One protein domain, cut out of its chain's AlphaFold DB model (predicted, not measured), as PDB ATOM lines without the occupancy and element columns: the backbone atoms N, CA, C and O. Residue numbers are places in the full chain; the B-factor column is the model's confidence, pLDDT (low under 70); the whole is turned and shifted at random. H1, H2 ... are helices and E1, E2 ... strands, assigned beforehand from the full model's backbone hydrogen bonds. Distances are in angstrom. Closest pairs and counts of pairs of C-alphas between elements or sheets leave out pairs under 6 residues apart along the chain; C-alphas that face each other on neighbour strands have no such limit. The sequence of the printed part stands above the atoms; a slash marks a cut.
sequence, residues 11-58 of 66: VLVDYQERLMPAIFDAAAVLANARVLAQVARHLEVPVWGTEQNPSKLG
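AT A GLANCE: This is residues 11 to 58 of the 66 residues of the protein "Isochorismatase family protein" of Acidovorax cavernicola (UniProt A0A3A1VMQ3). One long helix, H1, slants over a small ribbon of two strands side by side, E1 and E2; the long link of residues 14 to 25 joins E1 to H1 at the wide end of this wedge, and short H2 follows E2 at that end. At the narrow end, residues 39 to 44, of which 39 to 42 belong to H1, stick out. The 48 printed residues have two named strands and two named helices, in the order E1, H1, E2, H2, with the sheet parallel and the class mixed. The whole is only just loose, close to compact, with a radius of gyration of the C-alphas of 11.6 A, and only just flat, spanning 33 by 22 by 10 A.

HOW THE PARTS SIT: Start with E1, residues 11 to 13, and E2, residues 47 to 50, parallel neighbours at 22 degrees. Look for N 12 and O 48, 2.8 A apart, and N 50 and O 12, 3.1 A apart, both within hydrogen-bond range. Between these strands in the chain comes H1, residues 26 to 42; E1, H1 and E2 form a strand-helix-strand unit, two parallel neighbour strands with a helix between, and its crossover is right-handed. The closest C-alphas of H1 and E2 are those of Ala 37 and Val 47, 6.6 A apart; those of E1 and H1 are Leu 12 and Ala 33, 7.1 A apart. H2, residues 54 to 57, is apart from E1 and H1. In H1 every O i to N i+4 pair is within hydrogen-bond range; H2 is too short for such a pair, and its 1 pair of O i and N i+3 is not within range.

IN THESE COORDINATES: Find C-alpha 11 at (45.465, 38.867, -8.043), where E1 begins; it is 6.0 A long. E2 runs 10.4 A from C-alpha 47. H1 runs 24.4 A from C-alpha 26 at (30.136, 44.799, -13.238) to C-alpha 42. H2, 4.9 A long, ends at C-alpha 57 at (28.953, 36.031, -1.160).

THE WHOLE: The two C-alphas farthest apart are those of Leu 43 and Lys 56, 33.9 A. The printed part has no cut. The link from E1 to H1 is long; those from H1 to E2 and E2 to H2 are tight. The mean pLDDT of the printed part is 97.4, and no printed residue is under 70.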
ATOM      1  N   VAL A  11      46.431  39.296  -9.059       98.12
ATOM      2  CA  VAL A  11      45.465  38.867  -8.043       98.12
ATOM      3  C   VAL A  11      44.091  39.415  -8.416       98.12
ATOM      4  O   VAL A  11      43.892  40.628  -8.454       98.12
ATOM      5  N   LEU A  12      43.151  38.521  -8.710       97.88
ATOM      6  CA  LEU A  12      41.750  38.840  -8.962       97.88
ATOM      7  C   LEU A  12      40.986  38.732  -7.647       97.88
ATOM      8  O   LEU A  12      40.765  37.636  -7.128       97.88
ATOM      9  N   VAL A  13      40.627  39.887  -7.096       97.88
ATOM     10  CA  VAL A  13      40.069  39.972  -5.749       97.88
ATOM     11  C   VAL A  13      38.550  39.887  -5.801       97.88
ATOM     12  O   VAL A  13      37.900  40.801  -6.300       97.88
ATOM     13  N   ASP A  14      38.016  38.792  -5.265       97.50
ATOM     14  CA  ASP A  14      36.617  38.636  -4.858       97.50
ATOM     15  C   ASP A  14      35.583  38.963  -5.953       97.50
ATOM     16  O   ASP A  14      34.581  39.638  -5.710       97.50
ATOM     17  N   TYR A  15      35.780  38.441  -7.165       97.81
ATOM     18  CA  TYR A  15      34.821  38.545  -8.277       97.81
ATOM     19  C   TYR A  15      33.609  37.622  -8.065       97.81
ATOM     20  O   TYR A  15      33.282  36.795  -8.912       97.81
ATOM     21  N   GLN A  16      32.960  37.713  -6.908       98.00
ATOM     22  CA  GLN A  16      31.960  36.755  -6.447       98.00
ATOM     23  C   GLN A  16      30.550  37.100  -6.919       98.00
ATOM     24  O   GLN A  16      30.149  38.264  -6.930       98.00
ATOM     25  N   GLU A  17      29.759  36.074  -7.235       97.44
ATOM     26  CA  GLU A  17      28.433  36.190  -7.864       97.44
ATOM     27  C   GLU A  17      27.470  37.152  -7.137       97.44
ATOM     28  O   GLU A  17      26.680  37.835  -7.788       97.44
ATOM     29  N   ARG A  18      27.524  37.254  -5.797       97.56
ATOM     30  CA  ARG A  18      26.665  38.178  -5.025       97.56
ATOM     31  C   ARG A  18      27.291  39.551  -4.779       97.56
ATOM     32  O   ARG A  18      26.574  40.457  -4.363       97.56
ATOM     33  N   LEU A  19      28.593  39.708  -5.017       96.75
ATOM     34  CA  LEU A  19      29.281  40.997  -4.938       96.75
ATOM     35  C   LEU A  19      29.154  41.767  -6.256       96.75
ATOM     36  O   LEU A  19      28.892  42.968  -6.235       96.75
ATOM     37  N   MET A  20      29.273  41.070  -7.394       97.38
ATOM     38  CA  MET A  20      29.255  41.685  -8.725       97.38
ATOM     39  C   MET A  20      28.067  42.637  -8.962       97.38
ATOM     40  O   MET A  20      28.312  43.728  -9.463       97.38
ATOM     41  N   PRO A  21      26.808  42.344  -8.564       96.81
ATOM     42  CA  PRO A  21      25.684  43.263  -8.783       96.81
ATOM     43  C   PRO A  21      25.808  44.622  -8.077       96.81
ATOM     44  O   PRO A  21      25.127  45.569  -8.462       96.81
ATOM     45  N   ALA A  22      26.641  44.724  -7.038       97.19
ATOM     46  CA  ALA A  22      26.905  45.974  -6.326       97.19
ATOM     47  C   ALA A  22      28.067  46.781  -6.939       97.19
ATOM     48  O   ALA A  22      28.296  47.924  -6.541       97.19
ATOM     49  N   ILE A  23      28.804  46.203  -7.892       96.94
ATOM     50  CA  ILE A  23      29.925  46.849  -8.575       96.94
ATOM     51  C   ILE A  23      29.389  47.648  -9.767       96.94
ATOM     52  O   ILE A  23      28.660  47.132 -10.615       96.94
ATOM     53  N   PHE A  24      29.772  48.921  -9.848       98.19
ATOM     54  CA  PHE A  24      29.465  49.749 -11.011       98.19
ATOM     55  C   PHE A  24      30.100  49.150 -12.272       98.19
ATOM     56  O   PHE A  24      31.290  48.847 -12.281       98.19
ATOM     57  N   ASP A  25      29.297  48.993 -13.324       98.06
ATOM     58  CA  ASP A  25      29.707  48.378 -14.592       98.06
ATOM     59  C   ASP A  25      30.335  46.976 -14.428       98.06
ATOM     60  O   ASP A  25      31.349  46.618 -15.032       98.06
ATOM     61  N   ALA A  26      29.710  46.157 -13.574       97.19
ATOM     62  CA  ALA A  26      30.136  44.799 -13.238       97.19
ATOM     63  C   ALA A  26      30.508  43.929 -14.453       97.19
ATOM     64  O   ALA A  26      31.467  43.159 -14.396       97.19
ATOM     65  N   ALA A  27      29.769  44.060 -15.560       96.62
ATOM     66  CA  ALA A  27      30.024  43.309 -16.784       96.62
ATOM     67  C   ALA A  27      31.360  43.706 -17.439       96.62
ATOM     68  O   ALA A  27      32.133  42.825 -17.818       96.62
ATOM     69  N   ALA A  28      31.664  45.006 -17.535       98.06
ATOM     70  CA  ALA A  28      32.945  45.469 -18.064       98.06
ATOM     71  C   ALA A  28      34.108  45.117 -17.127       98.06
ATOM     72  O   ALA A  28      35.172  44.703 -17.589       98.06
ATOM     73  N   VAL A  29      33.899  45.220 -15.810       98.00
ATOM     74  CA  VAL A  29      34.881  44.810 -14.792       98.00
ATOM     75  C   VAL A  29      35.239  43.329 -14.948       98.00
ATOM     76  O   VAL A  29      36.419  42.988 -15.038       98.00
ATOM     77  N   LEU A  30      34.237  42.454 -15.078       97.44
ATOM     78  CA  LEU A  30      34.440  41.022 -15.300       97.44
ATOM     79  C   LEU A  30      35.162  40.732 -16.627       97.44
ATOM     80  O   LEU A  30      36.098  39.930 -16.668       97.44
ATOM     81  N   ALA A  31      34.767  41.413 -17.706       97.56
ATOM     82  CA  ALA A  31      35.393  41.254 -19.016       97.56
ATOM     83  C   ALA A  31      36.882  41.642 -18.985       97.56
ATOM     84  O   ALA A  31      37.730  40.900 -19.483       97.56
ATOM     85  N   ASN A  32      37.215  42.761 -18.338       98.19
ATOM     86  CA  ASN A  32      38.595  43.215 -18.180       98.19
ATOM     87  C   ASN A  32      39.422  42.259 -17.317       98.19
ATOM     88  O   ASN A  32      40.554  41.940 -17.676       98.19
ATOM     89  N   ALA A  33      38.858  41.747 -16.221       97.94
ATOM     90  CA  ALA A  33      39.526  40.754 -15.385       97.94
ATOM     91  C   ALA A  33      39.884  39.492 -16.176       97.94
ATOM     92  O   ALA A  33      40.988  38.963 -16.042       97.94
ATOM     93  N   ARG A  34      38.985  39.045 -17.061       97.19
ATOM     94  CA  ARG A  34      39.233  37.895 -17.932       97.19
ATOM     95  C   ARG A  34      40.360  38.166 -18.929       97.19
ATOM     96  O   ARG A  34      41.213  37.299 -19.109       97.19
ATOM     97  N   VAL A  35      40.395  39.352 -19.541       97.81
ATOM     98  CA  VAL A  35      41.494  39.755 -20.436       97.81
ATOM     99  C   VAL A  35      42.821  39.779 -19.679       97.81
ATOM    100  O   VAL A  35      43.795  39.190 -20.141       97.81
ATOM    101  N   LEU A  36      42.859  40.384 -18.489       97.69
ATOM    102  CA  LEU A  36      44.058  40.417 -17.650       97.69
ATOM    103  C   LEU A  36      44.526  39.006 -17.277       97.69
ATOM    104  O   LEU A  36      45.712  38.715 -17.398       97.69
ATOM    105  N   ALA A  37      43.610  38.114 -16.894       97.31
ATOM    106  CA  ALA A  37      43.933  36.725 -16.572       97.31
ATOM    107  C   ALA A  37      44.525  35.972 -17.768       97.31
ATOM    108  O   ALA A  37      45.491  35.225 -17.615       97.31
ATOM    109  N   GLN A  38      43.960  36.167 -18.961       96.88
ATOM    110  CA  GLN A  38      44.463  35.560 -20.194       96.88
ATOM    111  C   GLN A  38      45.862  36.079 -20.535       96.88
ATOM    112  O   GLN A  38      46.764  35.280 -20.772       96.88
ATOM    113  N   VAL A  39      46.062  37.399 -20.503       97.06
ATOM    114  CA  VAL A  39      47.366  38.022 -20.772       97.06
ATOM    115  C   VAL A  39      48.409  37.568 -19.752       97.06
ATOM    116  O   VAL A  39      49.493  37.158 -20.150       97.06
ATOM    117  N   ALA A  40      48.079  37.567 -18.459       97.00
ATOM    118  CA  ALA A  40      48.984  37.109 -17.409       97.00
ATOM    119  C   ALA A  40      49.410  35.650 -17.626       97.00
ATOM    120  O   ALA A  40      50.600  35.358 -17.591       97.00
ATOM    121  N   ARG A  41      48.472  34.755 -17.967       95.25
ATOM    122  CA  ARG A  41      48.794  33.358 -18.310       95.25
ATOM    123  C   ARG A  41      49.712  33.248 -19.530       95.25
ATOM    124  O   ARG A  41      50.621  32.429 -19.515       95.25
ATOM    125  N   HIS A  42      49.494  34.056 -20.569       96.88
ATOM    126  CA  HIS A  42      50.350  34.063 -21.762       96.88
ATOM    127  C   HIS A  42      51.753  34.615 -21.505       96.88
ATOM    128  O   HIS A  42      52.692  34.212 -22.184       96.88
ATOM    129  N   LEU A  43      51.889  35.528 -20.546       96.69
ATOM    130  CA  LEU A  43      53.164  36.110 -20.128       96.69
ATOM    131  C   LEU A  43      53.814  35.344 -18.968       96.69
ATOM    132  O   LEU A  43      54.762  35.848 -18.375       96.69
ATOM    133  N   GLU A  44      53.287  34.166 -18.622       96.75
ATOM    134  CA  GLU A  44      53.763  33.326 -17.515       96.75
ATOM    135  C   GLU A  44      53.760  34.037 -16.144       96.75
ATOM    136  O   GLU A  44      54.449  33.634 -15.210       96.75
ATOM    137  N   VAL A  45      52.926  35.069 -15.991       98.06
ATOM    138  CA  VAL A  45      52.696  35.766 -14.723       98.06
ATOM    139  C   VAL A  45      51.730  34.936 -13.865       98.06
ATOM    140  O   VAL A  45      50.629  34.614 -14.330       98.06
ATOM    141  N   PRO A  46      52.070  34.612 -12.600       97.62
ATOM    142  CA  PRO A  46      51.176  33.887 -11.699       97.62
ATOM    143  C   PRO A  46      49.827  34.595 -11.519       97.62
ATOM    144  O   PRO A  46      49.782  35.806 -11.291       97.62
ATOM    145  N   VAL A  47      48.728  33.835 -11.573       97.31
ATOM    146  CA  VAL A  47      47.360  34.353 -11.411       97.31
ATOM    147  C   VAL A  47      46.686  33.704 -10.209       97.31
ATOM    148  O   VAL A  47      46.577  32.482 -10.142       97.31
ATOM    149  N   TRP A  48      46.179  34.531  -9.300       97.31
ATOM    150  CA  TRP A  48      45.468  34.115  -8.095       97.31
ATOM    151  C   TRP A  48      44.043  34.659  -8.097       97.31
ATOM    152  O   TRP A  48      43.808  35.783  -8.537       97.31
ATOM    153  N   GLY A  49      43.105  33.877  -7.568       96.44
ATOM    154  CA  GLY A  49      41.754  34.330  -7.248       96.44
ATOM    155  C   GLY A  49      41.519  34.238  -5.745       96.44
ATOM    156  O   GLY A  49      41.901  33.240  -5.133       96.44
ATOM    157  N   THR A  50      40.901  35.257  -5.156       97.75
ATOM    158  CA  THR A  50      40.441  35.215  -3.759       97.75
ATOM    159  C   THR A  50      38.924  35.144  -3.703       97.75
ATOM    160  O   THR A  50      38.243  35.517  -4.659       97.75
ATOM    161  N   GLU A  51      38.401  34.631  -2.593       98.12
ATOM    162  CA  GLU A  51      36.973  34.647  -2.298       98.12
ATOM    163  C   GLU A  51      36.773  35.077  -0.849       98.12
ATOM    164  O   GLU A  51      37.245  34.418   0.084       98.12
ATOM    165  N   GLN A  52      36.020  36.151  -0.647       97.94
ATOM    166  CA  GLN A  52      35.644  36.606   0.675       97.94
ATOM    167  C   GLN A  52      34.354  35.918   1.108       97.94
ATOM    168  O   GLN A  52      33.300  36.076   0.500       97.94
ATOM    169  N   ASN A  53      34.416  35.153   2.199       97.88
ATOM    170  CA  ASN A  53      33.261  34.466   2.786       97.88
ATOM    171  C   ASN A  53      32.307  33.837   1.733       97.88
ATOM    172  O   ASN A  53      31.143  34.252   1.626       97.88
ATOM    173  N   PRO A  54      32.768  32.841   0.952       96.81
ATOM    174  CA  PRO A  54      32.011  32.295  -0.179       96.81
ATOM    175  C   PRO A  54      30.650  31.713   0.224       96.81
ATOM    176  O   PRO A  54      29.700  31.750  -0.555       96.81
ATOM    177  N   SER A  55      30.494  31.283   1.483       97.88
ATOM    178  CA  SER A  55      29.195  30.857   2.026       97.88
ATOM    179  C   SER A  55      28.115  31.950   1.966       97.88
ATOM    180  O   SER A  55      26.929  31.652   1.807       97.88
ATOM    181  N   LYS A  56      28.512  33.227   2.069       97.56
ATOM    182  CA  LYS A  56      27.606  34.383   2.045       97.56
ATOM    183  C   LYS A  56      27.628  35.131   0.721       97.56
ATOM    184  O   LYS A  56      26.567  35.597   0.312       97.56
ATOM    185  N   LEU A  57      28.784  35.239   0.065       97.69
ATOM    186  CA  LEU A  57      28.953  36.031  -1.160       97.69
ATOM    187  C   LEU A  57      28.924  35.200  -2.457       97.69
ATOM    188  O   LEU A  57      28.874  35.769  -3.543       97.69
ATOM    189  N   GLY A  58      28.840  33.871  -2.352       97.69
ATOM    190  CA  GLY A  58      28.923  32.970  -3.501       97.69
ATOM    191  C   GLY A  58      30.370  32.694  -3.907       97.69
ATOM    192  O   GLY A  58      31.307  33.259  -3.342       97.69
TER     193      GLY A  58